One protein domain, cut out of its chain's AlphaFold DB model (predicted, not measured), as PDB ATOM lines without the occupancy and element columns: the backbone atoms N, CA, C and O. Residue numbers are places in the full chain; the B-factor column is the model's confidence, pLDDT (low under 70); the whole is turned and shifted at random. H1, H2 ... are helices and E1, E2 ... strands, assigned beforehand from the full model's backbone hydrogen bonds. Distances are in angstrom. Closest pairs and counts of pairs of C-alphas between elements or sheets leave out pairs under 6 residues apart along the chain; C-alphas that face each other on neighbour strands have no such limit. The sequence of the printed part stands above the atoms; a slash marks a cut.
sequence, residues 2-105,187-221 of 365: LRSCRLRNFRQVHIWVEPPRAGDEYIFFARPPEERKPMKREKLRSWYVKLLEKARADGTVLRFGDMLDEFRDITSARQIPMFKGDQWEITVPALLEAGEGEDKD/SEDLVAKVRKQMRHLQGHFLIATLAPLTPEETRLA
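Overview. This is residues 2 to 105 and 187 to 221 of the 365 residues of the protein "Hypothetical protein" of Haptolina brevifila (UniProt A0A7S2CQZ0). A small antiparallel sheet, in the order E1, E3, E2, has H2 along one face and H1 over that face too; H4 and H5, touching at a steep tilt, make an arm to one side, and H6 lies far from it. Residues 100 to 105 of H4 stick out. The printed part has 139 residues, with named elements in the order H1, E1, H2, E2, H3, H4, H5, E3, H6; it is mostly helix, loose, with a radius of gyration of the C-alphas of 18.2 A, and flat, spanning 57 by 48 by 22 A.

Arrangement. H1, residues 2 to 7, is on the sheet over E3, residues 205 to 210; their closest C-alphas, of Arg 6 and Leu 210, are 6.0 A apart. E1, residues 12 to 16, is antiparallel to E3, with N 13 and O 208 2.9 A apart. H2, residues 41 to 57, on the same face as H1, runs along the strands at a height over the sheet of 9.6 A. E2, residues 61 to 65, is antiparallel to E3, with N 62 and O 209 2.8 A apart. E1, H2 and E2 form a split strand-helix-strand unit, E3 between its strands, with a right-handed crossover. H3, residues 67 to 70, on the opposite face, is over none of the strands. Residues 92 to 99 of H4, residues 87 to 105, touch H5, residues 187 to 200, closest at C-alphas 96 and 190, 6.9 A, at a steep tilt of 52 degrees, opposite ways. Every O i to N i+4 pair is within hydrogen-bond range in H1, H2 and H5, 13 of 15 in H4, and 0 of 1 in H6, residues 215 to 219, where 1 of 2 O i to N i+3 pairs is.

Along the chain. H1 begins at C-alpha 2 (1.124, 8.715, 35.989). H2 is 24.3 A long, H4 27.6 A, H5 19.8 A and E3 16.0 A. H6 ends at C-alpha 219 (-2.687, 18.784, 20.667).

Size, cuts and confidence. The C-alphas farthest apart, of Asp 105 and Glu 216, are 59.6 A apart. Residues 106 to 186 are not printed, and C-alphas 105 and 187 are 19.0 A apart across this cut. The links E1 to H2 and H3 to H4 are long. Residues 99 to 105 have pLDDT under 70.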
ATOM      1  N   LEU A   2      -0.011   8.565  36.935       95.50
ATOM      2  CA  LEU A   2       1.124   8.715  35.989       95.50
ATOM      3  C   LEU A   2       0.750   9.103  34.540       95.50
ATOM      4  O   LEU A   2       1.352  10.016  33.985       95.50
ATOM      5  N   ARG A   3      -0.279   8.476  33.948       92.62
ATOM      6  CA  ARG A   3      -0.763   8.799  32.591       92.62
ATOM      7  C   ARG A   3      -1.310  10.231  32.447       92.62
ATOM      8  O   ARG A   3      -1.059  10.852  31.427       92.62
ATOM      9  N   SER A   4      -1.979  10.782  33.465       91.31
ATOM     10  CA  SER A   4      -2.403  12.199  33.491       91.31
ATOM     11  C   SER A   4      -1.194  13.137  33.587       91.31
ATOM     12  O   SER A   4      -1.167  14.161  32.915       91.31
ATOM     13  N   CYS A   5      -0.151  12.770  34.341       92.75
ATOM     14  CA  CYS A   5       1.097  13.539  34.363       92.75
ATOM     15  C   CYS A   5       1.786  13.521  32.987       92.75
ATOM     16  O   CYS A   5       2.215  14.569  32.515       92.75
ATOM     17  N   ARG A   6       1.817  12.360  32.310       92.69
ATOM     18  CA  ARG A   6       2.329  12.232  30.935       92.69
ATOM     19  C   ARG A   6       1.566  13.143  29.972       92.69
ATOM     20  O   ARG A   6       2.193  13.917  29.262       92.69
ATOM     21  N   LEU A   7       0.231  13.087  29.987       90.69
ATOM     22  CA  LEU A   7      -0.650  13.913  29.142       90.69
ATOM     23  C   LEU A   7      -0.509  15.417  29.422       90.69
ATOM     24  O   LEU A   7      -0.553  16.207  28.489       90.69
ATOM     25  N   ARG A   8      -0.222  15.813  30.669       88.94
ATOM     26  CA  ARG A   8       0.152  17.192  31.044       88.94
ATOM     27  C   ARG A   8       1.648  17.504  30.834       88.94
ATOM     28  O   ARG A   8       2.173  18.432  31.439       88.94
ATOM     29  N   ASN A   9       2.336  16.732  29.988       91.25
ATOM     30  CA  ASN A   9       3.729  16.916  29.554       91.25
ATOM     31  C   ASN A   9       4.789  16.944  30.685       91.25
ATOM     32  O   ASN A   9       5.889  17.477  30.512       91.25
ATOM     33  N   PHE A  10       4.504  16.342  31.846       93.50
ATOM     34  CA  PHE A  10       5.527  16.105  32.870       93.50
ATOM     35  C   PHE A  10       6.499  15.019  32.387       93.50
ATOM     36  O   PHE A  10       6.079  13.984  31.868       93.50
ATOM     37  N   ARG A  11       7.808  15.235  32.576       93.94
ATOM     38  CA  ARG A  11       8.868  14.334  32.070       93.94
ATOM     39  C   ARG A  11       9.348  13.289  33.074       93.94
ATOM     40  O   ARG A  11       9.733  12.196  32.672       93.94
ATOM     41  N   GLN A  12       9.342  13.613  34.362       95.31
ATOM     42  CA  GLN A  12       9.805  12.739  35.440       95.31
ATOM     43  C   GLN A  12       8.793  12.748  36.590       95.31
ATOM     44  O   GLN A  12       8.101  13.740  36.821       95.31
ATOM     45  N   VAL A  13       8.712  11.630  37.307       96.62
ATOM     46  CA  VAL A  13       7.969  11.482  38.563       96.62
ATOM     47  C   VAL A  13       8.923  10.935  39.615       96.62
ATOM     48  O   VAL A  13       9.643   9.969  39.363       96.62
ATOM     49  N   HIS A  14       8.914  11.563  40.785       96.69
ATOM     50  CA  HIS A  14       9.781  11.244  41.912       96.69
ATOM     51  C   HIS A  14       8.938  10.587  43.006       96.69
ATOM     52  O   HIS A  14       7.856  11.077  43.333       96.69
ATOM     53  N   ILE A  15       9.410   9.463  43.540       96.81
ATOM     54  CA  ILE A  15       8.749   8.724  44.617       96.81
ATOM     55  C   ILE A  15       9.768   8.521  45.737       96.81
ATOM     56  O   ILE A  15      10.729   7.764  45.577       96.81
ATOM     57  N   TRP A  16       9.537   9.179  46.874       96.06
ATOM     58  CA  TRP A  16      10.209   8.859  48.130       96.06
ATOM     59  C   TRP A  16       9.498   7.659  48.769       96.06
ATOM     60  O   TRP A  16       8.309   7.696  49.082       96.06
ATOM     61  N   VAL A  17      10.229   6.559  48.899       96.00
ATOM     62  CA  VAL A  17       9.778   5.284  49.446       96.00
ATOM     63  C   VAL A  17      10.025   5.278  50.953       96.00
ATOM     64  O   VAL A  17      10.939   4.618  51.443       96.00
ATOM     65  N   GLU A  18       9.199   6.014  51.693       92.88
ATOM     66  CA  GLU A  18       9.207   5.997  53.157       92.88
ATOM     67  C   GLU A  18       7.915   5.353  53.689       92.88
ATOM     68  O   GLU A  18       6.817   5.785  53.328       92.88
ATOM     69  N   PRO A  19       7.999   4.285  54.505       91.56
ATOM     70  CA  PRO A  19       6.848   3.781  55.240       91.56
ATOM     71  C   PRO A  19       6.557   4.680  56.458       91.56
ATOM     72  O   PRO A  19       7.489   5.264  57.019       91.56
ATOM     73  N   PRO A  20       5.298   4.762  56.932       87.50
ATOM     74  CA  PRO A  20       4.986   5.513  58.145       87.50
ATOM     75  C   PRO A  20       5.697   4.883  59.349       87.50
ATOM     76  O   PRO A  20       5.871   3.661  59.403       87.50
ATOM     77  N   ARG A  21       6.089   5.698  60.335       85.62
ATOM     78  CA  ARG A  21       6.659   5.203  61.598       85.62
ATOM     79  C   ARG A  21       5.573   4.539  62.449       85.62
ATOM     80  O   ARG A  21       4.378   4.666  62.184       85.62
ATOM     81  N   ALA A  22       5.974   3.817  63.493       82.00
ATOM     82  CA  ALA A  22       5.018   3.270  64.454       82.00
ATOM     83  C   ALA A  22       4.265   4.418  65.154       82.00
ATOM     84  O   ALA A  22       4.885   5.234  65.830       82.00
ATOM     85  N   GLY A  23       2.944   4.478  64.964       78.31
ATOM     86  CA  GLY A  23       2.087   5.567  65.450       78.31
ATOM     87  C   GLY A  23       1.798   6.675  64.427       78.31
ATOM     88  O   GLY A  23       0.825   7.397  64.614       78.31
ATOM     89  N   ASP A  24       2.557   6.773  63.329       82.31
ATOM     90  CA  ASP A  24       2.334   7.797  62.301       82.31
ATOM     91  C   ASP A  24       1.152   7.461  61.377       82.31
ATOM     92  O   ASP A  24       0.917   6.316  60.960       82.31
ATOM     93  N   GLU A  25       0.456   8.515  60.957       85.25
ATOM     94  CA  GLU A  25      -0.608   8.460  59.960       85.25
ATOM     95  C   GLU A  25      -0.381   9.543  58.894       85.25
ATOM     96  O   GLU A  25      -0.157  10.717  59.194       85.25
ATOM     97  N   TYR A  26      -0.377   9.138  57.617       89.12
ATOM     98  CA  TYR A  26      -0.091  10.059  56.512       89.12
ATOM     99  C   TYR A  26      -1.309  10.869  56.059       89.12
ATOM    100  O   TYR A  26      -1.120  11.999  55.623       89.12
ATOM    101  N   ILE A  27      -2.520  10.300  56.110       91.56
ATOM    102  CA  ILE A  27      -3.749  10.910  55.560       91.56
ATOM    103  C   ILE A  27      -4.965  10.550  56.423       91.56
ATOM    104  O   ILE A  27      -5.639  11.431  56.943       91.56
ATOM    105  N   PHE A  28      -5.247   9.253  56.587       90.19
ATOM    106  CA  PHE A  28      -6.418   8.776  57.329       90.19
ATOM    107  C   PHE A  28      -6.118   8.634  58.821       90.19
ATOM    108  O   PHE A  28      -5.158   7.955  59.185       90.19
ATOM    109  N   PHE A  29      -6.958   9.251  59.654       88.12
ATOM    110  CA  PHE A  29      -6.849   9.226  61.111       88.12
ATOM    111  C   PHE A  29      -7.421   7.937  61.720       88.12
ATOM    112  O   PHE A  29      -8.452   7.417  61.289       88.12
ATOM    113  N   ALA A  30      -6.767   7.444  62.767       85.06
ATOM    114  CA  ALA A  30      -7.157   6.287  63.554       85.06
ATOM    115  C   ALA A  30      -7.475   5.045  62.697       85.06
ATOM    116  O   ALA A  30      -8.564   4.485  62.787       85.06
ATOM    117  N   ARG A  31      -6.511   4.582  61.894       84.25
ATOM    118  CA  ARG A  31      -6.588   3.353  61.068       84.25
ATOM    119  C   ARG A  31      -6.751   2.072  61.918       84.25
ATOM    120  O   ARG A  31      -6.550   2.137  63.137       84.25
ATOM    121  N   PRO A  32      -7.065   0.894  61.341       84.38
ATOM    122  CA  PRO A  32      -7.166  -0.357  62.101       84.38
ATOM    123  C   PRO A  32      -5.815  -0.740  62.745       84.38
ATOM    124  O   PRO A  32      -4.776  -0.539  62.106       84.38
ATOM    125  N   PRO A  33      -5.769  -1.285  63.979       77.06
ATOM    126  CA  PRO A  33      -4.513  -1.625  64.668       77.06
ATOM    127  C   PRO A  33      -3.577  -2.547  63.867       77.06
ATOM    128  O   PRO A  33      -2.352  -2.418  63.930       77.06
ATOM    129  N   GLU A  34      -4.149  -3.441  63.065       78.94
ATOM    130  CA  GLU A  34      -3.452  -4.381  62.187       78.94
ATOM    131  C   GLU A  34      -2.696  -3.647  61.070       78.94
ATOM    132  O   GLU A  34      -1.567  -4.017  60.740       78.94
ATOM    133  N   GLU A  35      -3.288  -2.576  60.536       77.19
ATOM    134  CA  GLU A  35      -2.757  -1.747  59.446       77.19
ATOM    135  C   GLU A  35      -1.846  -0.608  59.932       77.19
ATOM    136  O   GLU A  35      -1.093  -0.024  59.145       77.19
ATOM    137  N   ARG A  36      -1.869  -0.283  61.232       73.62
ATOM    138  CA  ARG A  36      -0.898   0.641  61.849       73.62
ATOM    139  C   ARG A  36       0.513   0.051  61.938       73.62
ATOM    140  O   ARG A  36       1.459   0.799  62.171       73.62
ATOM    141  N   LYS A  37       0.678  -1.263  61.745       77.31
ATOM    142  CA  LYS A  37       1.988  -1.933  61.770       77.31
ATOM    143  C   LYS A  37       2.855  -1.426  60.601       77.31
ATOM    144  O   LYS A  37       2.478  -1.635  59.446       77.31
ATOM    145  N   PRO A  38       4.005  -0.775  60.861       76.06
ATOM    146  CA  PRO A  38       4.814  -0.170  59.808       76.06
ATOM    147  C   PRO A  38       5.386  -1.251  58.885       76.06
ATOM    148  O   PRO A  38       5.995  -2.224  59.338       76.06
ATOM    149  N   MET A  39       5.183  -1.103  57.574       85.25
ATOM    150  CA  MET A  39       5.727  -2.055  56.607       85.25
ATOM    151  C   MET A  39       7.214  -1.792  56.355       85.25
ATOM    152  O   MET A  39       7.653  -0.647  56.312       85.25
ATOM    153  N   LYS A  40       7.997  -2.854  56.139       90.75
ATOM    154  CA  LYS A  40       9.415  -2.728  55.774       90.75
ATOM    155  C   LYS A  40       9.589  -1.953  54.457       90.75
ATOM    156  O   LYS A  40       8.836  -2.201  53.508       90.75
ATOM    157  N   ARG A  41      10.591  -1.063  54.379       92.75
ATOM    158  CA  ARG A  41      10.838  -0.190  53.213       92.75
ATOM    159  C   ARG A  41      11.026  -0.997  51.928       92.75
ATOM    160  O   ARG A  41      10.506  -0.618  50.884       92.75
ATOM    161  N   GLU A  42      11.671  -2.155  52.013       94.12
ATOM    162  CA  GLU A  42      11.927  -3.043  50.873       94.12
ATOM    163  C   GLU A  42      10.611  -3.573  50.285       94.12
ATOM    164  O   GLU A  42      10.437  -3.577  49.068       94.12
ATOM    165  N   LYS A  43       9.640  -3.935  51.139       94.06
ATOM    166  CA  LYS A  43       8.306  -4.397  50.713       94.06
ATOM    167  C   LYS A  43       7.527  -3.279  50.012       94.06
ATOM    168  O   LYS A  43       6.877  -3.542  49.001       94.06
ATOM    169  N   LEU A  44       7.624  -2.047  50.517       94.94
ATOM    170  CA  LEU A  44       7.025  -0.866  49.889       94.94
ATOM    171  C   LEU A  44       7.702  -0.544  48.543       94.94
ATOM    172  O   LEU A  44       7.011  -0.335  47.546       94.94
ATOM    173  N   ARG A  45       9.040  -0.609  48.467       96.12
ATOM    174  CA  ARG A  45       9.797  -0.445  47.214       96.12
ATOM    175  C   ARG A  45       9.389  -1.494  46.182       96.12
ATOM    176  O   ARG A  45       9.098  -1.130  45.049       96.12
ATOM    177  N   SER A  46       9.305  -2.772  46.558       96.75
ATOM    178  CA  SER A  46       8.855  -3.844  45.659       96.75
ATOM    179  C   SER A  46       7.427  -3.639  45.142       96.75
ATOM    180  O   SER A  46       7.124  -4.065  44.030       96.75
ATOM    181  N   TRP A  47       6.549  -2.989  45.913       96.62
ATOM    182  CA  TRP A  47       5.210  -2.621  45.449       96.62
ATOM    183  C   TRP A  47       5.261  -1.491  44.408       96.62
ATOM    184  O   TRP A  47       4.680  -1.631  43.331       96.62
ATOM    185  N   TYR A  48       6.024  -0.420  44.667       97.94
ATOM    186  CA  TYR A  48       6.222   0.662  43.694       97.94
ATOM    187  C   TYR A  48       6.926   0.193  42.414       97.94
ATOM    188  O   TYR A  48       6.533   0.613  41.328       97.94
ATOM    189  N   VAL A  49       7.912  -0.705  42.510       97.81
ATOM    190  CA  VAL A  49       8.572  -1.305  41.339       97.81
ATOM    191  C   VAL A  49       7.549  -2.039  40.472       97.81
ATOM    192  O   VAL A  49       7.456  -1.724  39.294       97.81
ATOM    193  N   LYS A  50       6.692  -2.899  41.041       98.06
ATOM    194  CA  LYS A  50       5.630  -3.589  40.280       98.06
ATOM    195  C   LYS A  50       4.635  -2.627  39.619       98.06
ATOM    196  O   LYS A  50       4.185  -2.870  38.499       98.06
ATOM    197  N   LEU A  51       4.307  -1.517  40.284       97.88
ATOM    198  CA  LEU A  51       3.472  -0.453  39.717       97.88
ATOM    199  C   LEU A  51       4.156   0.225  38.518       97.88
ATOM    200  O   LEU A  51       3.509   0.460  37.496       97.88
ATOM    201  N   LEU A  52       5.457   0.511  38.618       98.12
ATOM    202  CA  LEU A  52       6.255   1.121  37.551       98.12
ATOM    203  C   LEU A  52       6.546   0.150  36.392       98.12
ATOM    204  O   LEU A  52       6.521   0.566  35.236       98.12
ATOM    205  N   GLU A  53       6.745  -1.139  36.668       98.25
ATOM    206  CA  GLU A  53       6.861  -2.200  35.659       98.25
ATOM    207  C   GLU A  53       5.587  -2.313  34.827       98.25
ATOM    208  O   GLU A  53       5.669  -2.339  33.596       98.25
ATOM    209  N   LYS A  54       4.414  -2.297  35.476       98.12
ATOM    210  CA  LYS A  54       3.132  -2.228  34.771       98.12
ATOM    211  C   LYS A  54       3.009  -0.929  33.973       98.12
ATOM    212  O   LYS A  54       2.710  -0.984  32.790       98.12
ATOM    213  N   ALA A  55       3.308   0.227  34.566       97.69
ATOM    214  CA  ALA A  55       3.235   1.508  33.857       97.69
ATOM    215  C   ALA A  55       4.206   1.605  32.659       97.69
ATOM    216  O   ALA A  55       3.951   2.378  31.734       97.69
ATOM    217  N   ARG A  56       5.296   0.824  32.655       97.75
ATOM    218  CA  ARG A  56       6.205   0.649  31.513       97.75
ATOM    219  C   ARG A  56       5.613  -0.269  30.439       97.75
ATOM    220  O   ARG A  56       5.699   0.064  29.263       97.75
ATOM    221  N   ALA A  57       4.992  -1.385  30.825       97.62
ATOM    222  CA  ALA A  57       4.268  -2.257  29.893       97.62
ATOM    223  C   ALA A  57       3.076  -1.531  29.233       97.62
ATOM    224  O   ALA A  57       2.890  -1.624  28.024       97.62
ATOM    225  N   ASP A  58       2.356  -0.709  30.002       95.75
ATOM    226  CA  ASP A  58       1.265   0.170  29.555       95.75
ATOM    227  C   ASP A  58       1.770   1.415  28.769       95.75
ATOM    228  O   ASP A  58       1.039   2.397  28.610       95.75
ATOM    229  N   GLY A  59       3.044   1.451  28.346       95.75
ATOM    230  CA  GLY A  59       3.655   2.522  27.538       95.75
ATOM    231  C   GLY A  59       3.700   3.919  28.181       95.75
ATOM    232  O   GLY A  59       4.041   4.903  27.523       95.75
ATOM    233  N   THR A  60       3.340   4.047  29.458       96.62
ATOM    234  CA  THR A  60       3.226   5.334  30.164       96.62
ATOM    235  C   THR A  60       4.576   5.806  30.711       96.62
ATOM    236  O   THR A  60       4.890   6.996  30.646       96.62
ATOM    237  N   VAL A  61       5.385   4.878  31.226       97.94
ATOM    238  CA  VAL A  61       6.752   5.101  31.722       97.94
ATOM    239  C   VAL A  61       7.743   4.573  30.687       97.94
ATOM    240  O   VAL A  61       7.644   3.424  30.274       97.94
ATOM    241  N   LEU A  62       8.718   5.389  30.284       97.06
ATOM    242  CA  LEU A  62       9.787   4.969  29.373       97.06
ATOM    243  C   LEU A  62      10.814   4.095  30.102       97.06
ATOM    244  O   LEU A  62      11.192   3.022  29.638       97.06
ATOM    245  N   ARG A  63      11.271   4.577  31.259       96.88
ATOM    246  CA  ARG A  63      12.294   3.952  32.100       96.88
ATOM    247  C   ARG A  63      12.155   4.455  33.535       96.88
ATOM    248  O   ARG A  63      11.639   5.546  33.758       96.88
ATOM    249  N   PHE A  64      12.617   3.673  34.500       97.50
ATOM    250  CA  PHE A  64      12.712   4.090  35.896       97.50
ATOM    251  C   PHE A  64      13.951   3.471  36.544       97.50
ATOM    252  O   PHE A  64      14.454   2.456  36.057       97.50
ATOM    253  N   GLY A  65      14.437   4.077  37.623       95.56
ATOM    254  CA  GLY A  65      15.641   3.642  38.332       95.56
ATOM    255  C   GLY A  65      15.734   4.224  39.740       95.56
ATOM    256  O   GLY A  65      14.794   4.857  40.228       95.56
ATOM    257  N   ASP A  66      16.871   3.995  40.396       94.50
ATOM    258  CA  ASP A  66      17.208   4.691  41.638       94.50
ATOM    259  C   ASP A  66      17.690   6.124  41.344       94.50
ATOM    260  O   ASP A  66      18.088   6.456  40.223       94.50
ATOM    261  N   MET A  67      17.674   6.991  42.352       92.75
ATOM    262  CA  MET A  67      18.108   8.380  42.204       92.75
ATOM    263  C   MET A  67      19.612   8.492  41.944       92.75
ATOM    264  O   MET A  67      20.036   9.357  41.181       92.75
ATOM    265  N   LEU A  68      20.406   7.577  42.511       90.44
ATOM    266  CA  LEU A  68      21.841   7.473  42.236       90.44
ATOM    267  C   LEU A  68      22.144   7.152  40.758       90.44
ATOM    268  O   LEU A  68      23.208   7.521  40.263       90.44
ATOM    269  N   ASP A  69      21.230   6.471  40.062       90.75
ATOM    270  CA  ASP A  69      21.390   6.120  38.649       90.75
ATOM    271  C   ASP A  69      20.941   7.256  37.724       90.75
ATOM    272  O   ASP A  69      21.659   7.578  36.781       90.75
ATOM    273  N   GLU A  70      19.809   7.908  38.015       90.75
ATOM    274  CA  GLU A  70      19.321   9.051  37.222       90.75
ATOM    275  C   GLU A  70      20.255  10.269  37.327       90.75
ATOM    276  O   GLU A  70      20.515  10.948  36.336       90.75
ATOM    277  N   PHE A  71      20.776  10.540  38.528       90.06
ATOM    278  CA  PHE A  71      21.619  11.702  38.828       90.06
ATOM    279  C   PHE A  71      23.104  11.334  38.975       90.06
ATOM    280  O   PHE A  71      23.872  12.054  39.615       90.06
ATOM    281  N   ARG A  72      23.534  10.223  38.363       87.94
ATOM    282  CA  ARG A  72      24.921   9.739  38.427       87.94
ATOM    283  C   ARG A  72      25.926  10.795  37.971       87.94
ATOM    284  O   ARG A  72      26.888  11.080  38.687       87.94
ATOM    285  N   ASP A  73      25.664  11.412  36.823       88.31
ATOM    286  CA  ASP A  73      26.622  12.234  36.072       88.31
ATOM    287  C   ASP A  73      26.462  13.748  36.313       88.31
ATOM    288  O   ASP A  73      26.955  14.567  35.539       88.31
ATOM    289  N   ILE A  74      25.804  14.144  37.412       89.25
ATOM    290  CA  ILE A  74      25.646  15.560  37.782       89.25
ATOM    291  C   ILE A  74      26.991  16.285  37.961       89.25
ATOM    292  O   ILE A  74      27.970  15.741  38.479       89.25
ATOM    293  N   THR A  75      27.011  17.552  37.564       87.50
ATOM    294  CA  THR A  75      28.129  18.496  37.712       87.50
ATOM    295  C   THR A  75      27.839  19.588  38.743       87.50
ATOM    296  O   THR A  75      28.745  20.311  39.144       87.50
ATOM    297  N   SER A  76      26.592  19.711  39.211       88.50
ATOM    298  CA  SER A  76      26.205  20.640  40.274       88.50
ATOM    299  C   SER A  76      25.046  20.089  41.102       88.50
ATOM    300  O   SER A  76      24.091  19.548  40.549       88.50
ATOM    301  N   ALA A  77      25.064  20.319  42.419       86.12
ATOM    302  CA  ALA A  77      23.939  19.986  43.300       86.12
ATOM    303  C   ALA A  77      22.622  20.675  42.873       86.12
ATOM    304  O   ALA A  77      21.548  20.139  43.118       86.12
ATOM    305  N   ARG A  78      22.693  21.804  42.145       87.38
ATOM    306  CA  ARG A  78      21.529  22.504  41.561       87.38
ATOM    307  C   ARG A  78      20.751  21.686  40.518       87.38
ATOM    308  O   ARG A  78      19.667  22.097  40.126       87.38
ATOM    309  N   GLN A  79      21.305  20.575  40.030       89.12
ATOM    310  CA  GLN A  79      20.626  19.670  39.093       89.12
ATOM    311  C   GLN A  79      19.687  18.678  39.797       89.12
ATOM    312  O   GLN A  79      18.957  17.955  39.125       89.12
ATOM    313  N   ILE A  80      19.705  18.634  41.132       88.50
ATOM    314  CA  ILE A  80      18.841  17.775  41.938       88.50
ATOM    315  C   ILE A  80      17.539  18.531  42.229       88.50
ATOM    316  O   ILE A  80      17.597  19.620  42.804       88.50
ATOM    317  N   PRO A  81      16.366  17.987  41.863       90.81
ATOM    318  CA  PRO A  81      15.091  18.607  42.199       90.81
ATOM    319  C   PRO A  81      14.888  18.684  43.714       90.81
ATOM    320  O   PRO A  81      14.983  17.674  44.408       90.81
ATOM    321  N   MET A  82      14.584  19.881  44.215       89.25
ATOM    322  CA  MET A  82      14.175  20.104  45.601       89.25
ATOM    323  C   MET A  82      12.650  20.214  45.646       89.25
ATOM    324  O   MET A  82      12.073  21.091  45.001       89.25
ATOM    325  N   PHE A  83      11.998  19.326  46.395       92.88
ATOM    326  CA  PHE A  83      10.552  19.349  46.614       92.88
ATOM    327  C   PHE A  83      10.246  19.662  48.081       92.88
ATOM    328  O   PHE A  83      10.946  19.198  48.978       92.88
ATOM    329  N   LYS A  84       9.171  20.419  48.321       90.62
ATOM    330  CA  LYS A  84       8.756  20.814  49.670       90.62
ATOM    331  C   LYS A  84       8.402  19.589  50.519       90.62
ATOM    332  O   LYS A  84       7.493  18.837  50.164       90.62
ATOM    333  N   GLY A  85       9.074  19.433  51.654       88.44
ATOM    334  CA  GLY A  85       8.924  18.307  52.576       88.44
ATOM    335  C   GLY A  85       9.680  17.035  52.175       88.44
ATOM    336  O   GLY A  85       9.428  15.995  52.777       88.44
ATOM    337  N   ASP A  86      10.568  17.089  51.178       91.69
ATOM    338  CA  ASP A  86      11.418  15.963  50.769       91.69
ATOM    339  C   ASP A  86      12.748  15.938  51.545       91.69
ATOM    340  O   ASP A  86      13.279  16.971  51.958       91.69
ATOM    341  N   GLN A  87      13.344  14.754  51.696       90.62
ATOM    342  CA  GLN A  87      14.617  14.548  52.396       90.62
ATOM    343  C   GLN A  87      15.742  15.445  51.846       90.62
ATOM    344  O   GLN A  87      16.618  15.875  52.601       90.62
ATOM    345  N   TRP A  88      15.730  15.748  50.545       90.75
ATOM    346  CA  TRP A  88      16.744  16.578  49.887       90.75
ATOM    347  C   TRP A  88      16.626  18.074  50.200       90.75
ATOM    348  O   TRP A  88      17.648  18.759  50.171       90.75
ATOM    349  N   GLU A  89      15.439  18.559  50.587       90.62
ATOM    350  CA  GLU A  89      15.239  19.933  51.075       90.62
ATOM    351  C   GLU A  89      16.040  20.186  52.362       90.62
ATOM    352  O   GLU A  89      16.611  21.258  52.531       90.62
ATOM    353  N   ILE A  90      16.159  19.165  53.220       89.31
ATOM    354  CA  ILE A  90      16.933  19.200  54.473       89.31
ATOM    355  C   ILE A  90      18.402  18.809  54.238       89.31
ATOM    356  O   ILE A  90      19.320  19.405  54.799       89.31
ATOM    357  N   THR A  91      18.648  17.791  53.405       89.25
ATOM    358  CA  THR A  91      19.983  17.179  53.272       89.25
ATOM    359  C   THR A  91      20.976  18.078  52.533       89.25
ATOM    360  O   THR A  91      22.149  18.093  52.893       89.25
ATOM    361  N   VAL A  92      20.554  18.832  51.509       87.50
ATOM    362  CA  VAL A  92      21.491  19.670  50.733       87.50
ATOM    363  C   VAL A  92      22.014  20.877  51.538       87.50
ATOM    364  O   VAL A  92      23.231  21.065  51.531       87.50
ATOM    365  N   PRO A  93      21.187  21.643  52.286       87.50
ATOM    366  CA  PRO A  93      21.677  22.681  53.201       87.50
ATOM    367  C   PRO A  93      22.638  22.151  54.274       87.50
ATOM    368  O   PRO A  93      23.733  22.685  54.422       87.50
ATOM    369  N   ALA A  94      22.306  21.038  54.938       88.50
ATOM    370  CA  ALA A  94      23.169  20.462  55.975       88.50
ATOM    371  C   ALA A  94      24.561  20.037  55.450       88.50
ATOM    372  O   ALA A  94      25.551  20.092  56.177       88.50
ATOM    373  N   LEU A  95      24.664  19.632  54.175       87.69
ATOM    374  CA  LEU A  95      25.949  19.326  53.530       87.69
ATOM    375  C   LEU A  95      26.755  20.575  53.132       87.69
ATOM    376  O   LEU A  95      27.980  20.481  53.036       87.69
ATOM    377  N   LEU A  96      26.093  21.711  52.887       85.44
ATOM    378  CA  LEU A  96      26.745  23.004  52.652       85.44
ATOM    379  C   LEU A  96      27.353  23.533  53.957       85.44
ATOM    380  O   LEU A  96      28.556  23.776  54.013       85.44
ATOM    381  N   GLU A  97      26.542  23.618  55.014       84.62
ATOM    382  CA  GLU A  97      26.950  24.103  56.341       84.62
ATOM    383  C   GLU A  97      28.133  23.300  56.909       84.62
ATOM    384  O   GLU A  97      29.094  23.879  57.415       84.62
ATOM    385  N   ALA A  98      28.121  21.972  56.745       79.81
ATOM    386  CA  ALA A  98      29.234  21.111  57.150       79.81
ATOM    387  C   ALA A  98      30.548  21.422  56.401       79.81
ATOM    388  O   ALA A  98      31.620  21.380  57.002       79.81
ATOM    389  N   GLY A  99      30.484  21.765  55.108       67.69
ATOM    390  CA  GLY A  99      31.666  22.161  54.332       67.69
ATOM    391  C   GLY A  99      32.250  23.507  54.771       67.69
ATOM    392  O   GLY A  99      33.469  23.663  54.823       67.69
ATOM    393  N   GLU A 100      31.396  24.458  55.157       62.41
ATOM    394  CA  GLU A 100      31.833  25.754  55.690       62.41
ATOM    395  C   GLU A 100      32.429  25.675  57.105       62.41
ATOM    396  O   GLU A 100      33.066  26.637  57.542       62.41
ATOM    397  N   GLY A 101      32.211  24.578  57.837       56.00
ATOM    398  CA  GLY A 101      32.940  24.256  59.067       56.00
ATOM    399  C   GLY A 101      34.339  23.725  58.761       56.00
ATOM    400  O   GLY A 101      35.332  24.324  59.167       56.00
ATOM    401  N   GLU A 102      34.422  22.669  57.943       53.72
ATOM    402  CA  GLU A 102      35.688  22.012  57.583       53.72
ATOM    403  C   GLU A 102      36.734  22.977  56.991       53.72
ATOM    404  O   GLU A 102      37.925  22.814  57.248       53.72
ATOM    405  N   ASP A 103      36.330  23.985  56.208       50.62
ATOM    406  CA  ASP A 103      37.259  24.986  55.651       50.62
ATOM    407  C   ASP A 103      37.667  26.093  56.644       50.62
ATOM    408  O   ASP A 103      38.658  26.782  56.396       50.62
ATOM    409  N   LYS A 104      36.976  26.250  57.783       48.66
ATOM    410  CA  LYS A 104      37.448  27.089  58.902       48.66
ATOM    411  C   LYS A 104      38.475  26.330  59.742       48.66
ATOM    412  O   LYS A 104      39.537  26.874  60.042       48.66
ATOM    413  N   ASP A 105      38.211  25.059  60.038       48.12
ATOM    414  CA  ASP A 105      39.090  24.228  60.869       48.12
ATOM    415  C   ASP A 105      40.418  23.884  60.159       48.12
ATOM    416  O   ASP A 105      41.471  23.841  60.797       48.12
ATOM    417  N   SER A 187      31.466  23.525  44.823       70.19
ATOM    418  CA  SER A 187      30.539  22.719  44.023       70.19
ATOM    419  C   SER A 187      30.990  21.280  43.734       70.19
ATOM    420  O   SER A 187      30.131  20.402  43.692       70.19
ATOM    421  N   GLU A 188      32.281  21.006  43.526       76.88
ATOM    422  CA  GLU A 188      32.771  19.646  43.234       76.88
ATOM    423  C   GLU A 188      32.759  18.763  44.489       76.88
ATOM    424  O   GLU A 188      32.263  17.635  44.438       76.88
ATOM    425  N   ASP A 189      33.218  19.293  45.626       85.50
ATOM    426  CA  ASP A 189      33.152  18.595  46.916       85.50
ATOM    427  C   ASP A 189      31.699  18.402  47.381       85.50
ATOM    428  O   ASP A 189      31.306  17.293  47.738       85.50
ATOM    429  N   LEU A 190      30.844  19.425  47.255       87.00
ATOM    430  CA  LEU A 190      29.410  19.287  47.525       87.00
ATOM    431  C   LEU A 190      28.770  18.191  46.658       87.00
ATOM    432  O   LEU A 190      27.995  17.383  47.164       87.00
ATOM    433  N   VAL A 191      29.102  18.110  45.366       90.06
ATOM    434  CA  VAL A 191      28.607  17.035  44.490       90.06
ATOM    435  C   VAL A 191      29.141  15.663  44.926       90.06
ATOM    436  O   VAL A 191      28.393  14.684  44.876       90.06
ATOM    437  N   ALA A 192      30.382  15.557  45.408       90.00
ATOM    438  CA  ALA A 192      30.913  14.316  45.974       90.00
ATOM    439  C   ALA A 192      30.191  13.911  47.278       90.00
ATOM    440  O   ALA A 192      29.789  12.750  47.425       90.00
ATOM    441  N   LYS A 193      29.952  14.870  48.182       91.19
ATOM    442  CA  LYS A 193      29.181  14.717  49.428       91.19
ATOM    443  C   LYS A 193      27.728  14.310  49.160       91.19
ATOM    444  O   LYS A 193      27.231  13.369  49.777       91.19
ATOM    445  N   VAL A 194      27.066  14.922  48.180       91.38
ATOM    446  CA  VAL A 194      25.699  14.556  47.783       91.38
ATOM    447  C   VAL A 194      25.655  13.178  47.111       91.38
ATOM    448  O   VAL A 194      24.832  12.349  47.497       91.38
ATOM    449  N   ARG A 195      26.591  12.852  46.204       91.38
ATOM    450  CA  ARG A 195      26.739  11.486  45.651       91.38
ATOM    451  C   ARG A 195      26.984  10.439  46.748       91.38
ATOM    452  O   ARG A 195      26.548   9.298  46.600       91.38
ATOM    453  N   LYS A 196      27.672  10.792  47.845       92.19
ATOM    454  CA  LYS A 196      27.826   9.929  49.031       92.19
ATOM    455  C   LYS A 196      26.481   9.710  49.730       92.19
ATOM    456  O   LYS A 196      26.137   8.556  49.976       92.19
ATOM    457  N   GLN A 197      25.686  10.755  49.965       92.44
ATOM    458  CA  GLN A 197      24.344  10.589  50.543       92.44
ATOM    459  C   GLN A 197      23.386   9.812  49.629       92.44
ATOM    460  O   GLN A 197      22.642   8.973  50.122       92.44
ATOM    461  N   MET A 198      23.459   9.975  48.302       92.12
ATOM    462  CA  MET A 198      22.678   9.156  47.360       92.12
ATOM    463  C   MET A 198      23.001   7.657  47.465       92.12
ATOM    464  O   MET A 198      22.109   6.835  47.286       92.12
ATOM    465  N   ARG A 199      24.246   7.281  47.804       92.75
ATOM    466  CA  ARG A 199      24.604   5.881  48.106       92.75
ATOM    467  C   ARG A 199      24.043   5.409  49.448       92.75
ATOM    468  O   ARG A 199      23.567   4.286  49.529       92.75
ATOM    469  N   HIS A 200      24.067   6.247  50.486       92.38
ATOM    470  CA  HIS A 200      23.474   5.903  51.788       92.38
ATOM    471  C   HIS A 200      21.937   5.809  51.744       92.38
ATOM    472  O   HIS A 200      21.358   5.032  52.496       92.38
ATOM    473  N   LEU A 201      21.292   6.553  50.841       91.88
ATOM    474  CA  LEU A 201      19.845   6.556  50.604       91.88
ATOM    475  C   LEU A 201      19.424   5.667  49.415       91.88
ATOM    476  O   LEU A 201      18.284   5.756  48.950       91.88
ATOM    477  N   GLN A 202      20.306   4.789  48.923       90.50
ATOM    478  CA  GLN A 202      19.965   3.817  47.882       90.50
ATOM    479  C   GLN A 202      18.766   2.972  48.340       90.50
ATOM    480  O   GLN A 202      18.717   2.495  49.473       90.50
ATOM    481  N   GLY A 203      17.763   2.797  47.480       90.88
ATOM    482  CA  GLY A 203      16.520   2.126  47.862       90.88
ATOM    483  C   GLY A 203      15.418   3.064  48.376       90.88
ATOM    484  O   GLY A 203      14.240   2.719  48.240       90.88
ATOM    485  N   HIS A 204      15.748   4.256  48.884       94.69
ATOM    486  CA  HIS A 204      14.755   5.220  49.379       94.69
ATOM    487  C   HIS A 204      14.051   5.979  48.253       94.69
ATOM    488  O   HIS A 204      12.935   6.440  48.454       94.69
ATOM    489  N   PHE A 205      14.657   6.103  47.071       96.19
ATOM    490  CA  PHE A 205      14.102   6.897  45.973       96.19
ATOM    491  C   PHE A 205      13.884   6.059  44.717       96.19
ATOM    492  O   PHE A 205      14.674   5.170  44.390       96.19
ATOM    493  N   LEU A 206      12.791   6.346  44.012       96.94
ATOM    494  CA  LEU A 206      12.504   5.844  42.671       96.94
ATOM    495  C   LEU A 206      12.204   7.036  41.764       96.94
ATOM    496  O   LEU A 206      11.326   7.848  42.068       96.94
ATOM    497  N   ILE A 207      12.920   7.122  40.646       96.94
ATOM    498  CA  ILE A 207      12.722   8.150  39.622       96.94
ATOM    499  C   ILE A 207      12.179   7.465  38.373       96.94
ATOM    500  O   ILE A 207      12.781   6.513  37.882       96.94
ATOM    501  N   ALA A 208      11.039   7.928  37.864       97.38
ATOM    502  CA  ALA A 208      10.400   7.384  36.670       97.38
ATOM    503  C   ALA A 208      10.336   8.441  35.565       97.38
ATOM    504  O   ALA A 208       9.623   9.437  35.692       97.38
ATOM    505  N   THR A 209      11.050   8.213  34.463       97.31
ATOM    506  CA  THR A 209      10.933   9.009  33.238       97.31
ATOM    507  C   THR A 209       9.662   8.598  32.500       97.31
ATOM    508  O   THR A 209       9.507   7.444  32.089       97.31
ATOM    509  N   LEU A 210       8.745   9.539  32.314       97.44
ATOM    510  CA  LEU A 210       7.525   9.332  31.541       97.44
ATOM    511  C   LEU A 210       7.854   9.281  30.042       97.44
ATOM    512  O   LEU A 210       8.795   9.923  29.575       97.44
ATOM    513  N   ALA A 211       7.104   8.478  29.287       96.69
ATOM    514  CA  ALA A 211       7.281   8.402  27.839       96.69
ATOM    515  C   ALA A 211       6.832   9.711  27.158       96.69
ATOM    516  O   ALA A 211       5.874  10.331  27.626       96.69
ATOM    517  N   PRO A 212       7.498  10.151  26.074       94.75
ATOM    518  CA  PRO A 212       7.116  11.372  25.371       94.75
ATOM    519  C   PRO A 212       5.709  11.250  24.775       94.75
ATOM    520  O   PRO A 212       5.277  10.165  24.381       94.75
ATOM    521  N   LEU A 213       5.009  12.380  24.693       92.44
ATOM    522  CA  LEU A 213       3.731  12.468  23.993       92.44
ATOM    523  C   LEU A 213       3.930  12.401  22.481       92.44
ATOM    524  O   LEU A 213       4.896  12.937  21.937       92.44
ATOM    525  N   THR A 214       2.968  11.792  21.796       90.81
ATOM    526  CA  THR A 214       2.852  11.929  20.341       90.81
ATOM    527  C   THR A 214       2.431  13.360  19.954       90.81
ATOM    528  O   THR A 214       1.823  14.070  20.765       90.81
ATOM    529  N   PRO A 215       2.682  13.810  18.707       88.56
ATOM    530  CA  PRO A 215       2.193  15.108  18.222       88.56
ATOM    531  C   PRO A 215       0.660  15.241  18.237       88.56
ATOM    532  O   PRO A 215       0.124  16.347  18.232       88.56
ATOM    533  N   GLU A 216      -0.064  14.120  18.256       87.75
ATOM    534  CA  GLU A 216      -1.516  14.101  18.395       87.75
ATOM    535  C   GLU A 216      -1.949  14.311  19.847       87.75
ATOM    536  O   GLU A 216      -2.667  15.270  20.123       87.75
ATOM    537  N   GLU A 217      -1.431  13.517  20.790       87.75
ATOM    538  CA  GLU A 217      -1.691  13.720  22.222       87.75
ATOM    539  C   GLU A 217      -1.275  15.114  22.700       87.75
ATOM    540  O   GLU A 217      -1.958  15.701  23.528       87.75
ATOM    541  N   THR A 218      -0.195  15.676  22.148       84.25
ATOM    542  CA  THR A 218       0.267  17.036  22.475       84.25
ATOM    543  C   THR A 218      -0.761  18.110  22.094       84.25
ATOM    544  O   THR A 218      -0.858  19.125  22.775       84.25
ATOM    545  N   ARG A 219      -1.570  17.891  21.045       81.81
ATOM    546  CA  ARG A 219      -2.687  18.784  20.667       81.81
ATOM    547  C   ARG A 219      -3.958  18.526  21.481       81.81
ATOM    548  O   ARG A 219      -4.783  19.422  21.612       81.81
ATOM    549  N   LEU A 220      -4.114  17.314  22.012       81.19
ATOM    550  CA  LEU A 220      -5.240  16.893  22.857       81.19
ATOM    551  C   LEU A 220      -4.962  17.067  24.366       81.19
ATOM    552  O   LEU A 220      -5.801  16.704  25.189       81.19
ATOM    553  N   ALA A 221      -3.800  17.616  24.733       74.75
ATOM    554  CA  ALA A 221      -3.364  17.847  26.106       74.75
ATOM    555  C   ALA A 221      -4.166  18.979  26.773       74.75
ATOM    556  O   ALA A 221      -3.726  20.126  26.860       74.75
TER     557      ALA A 221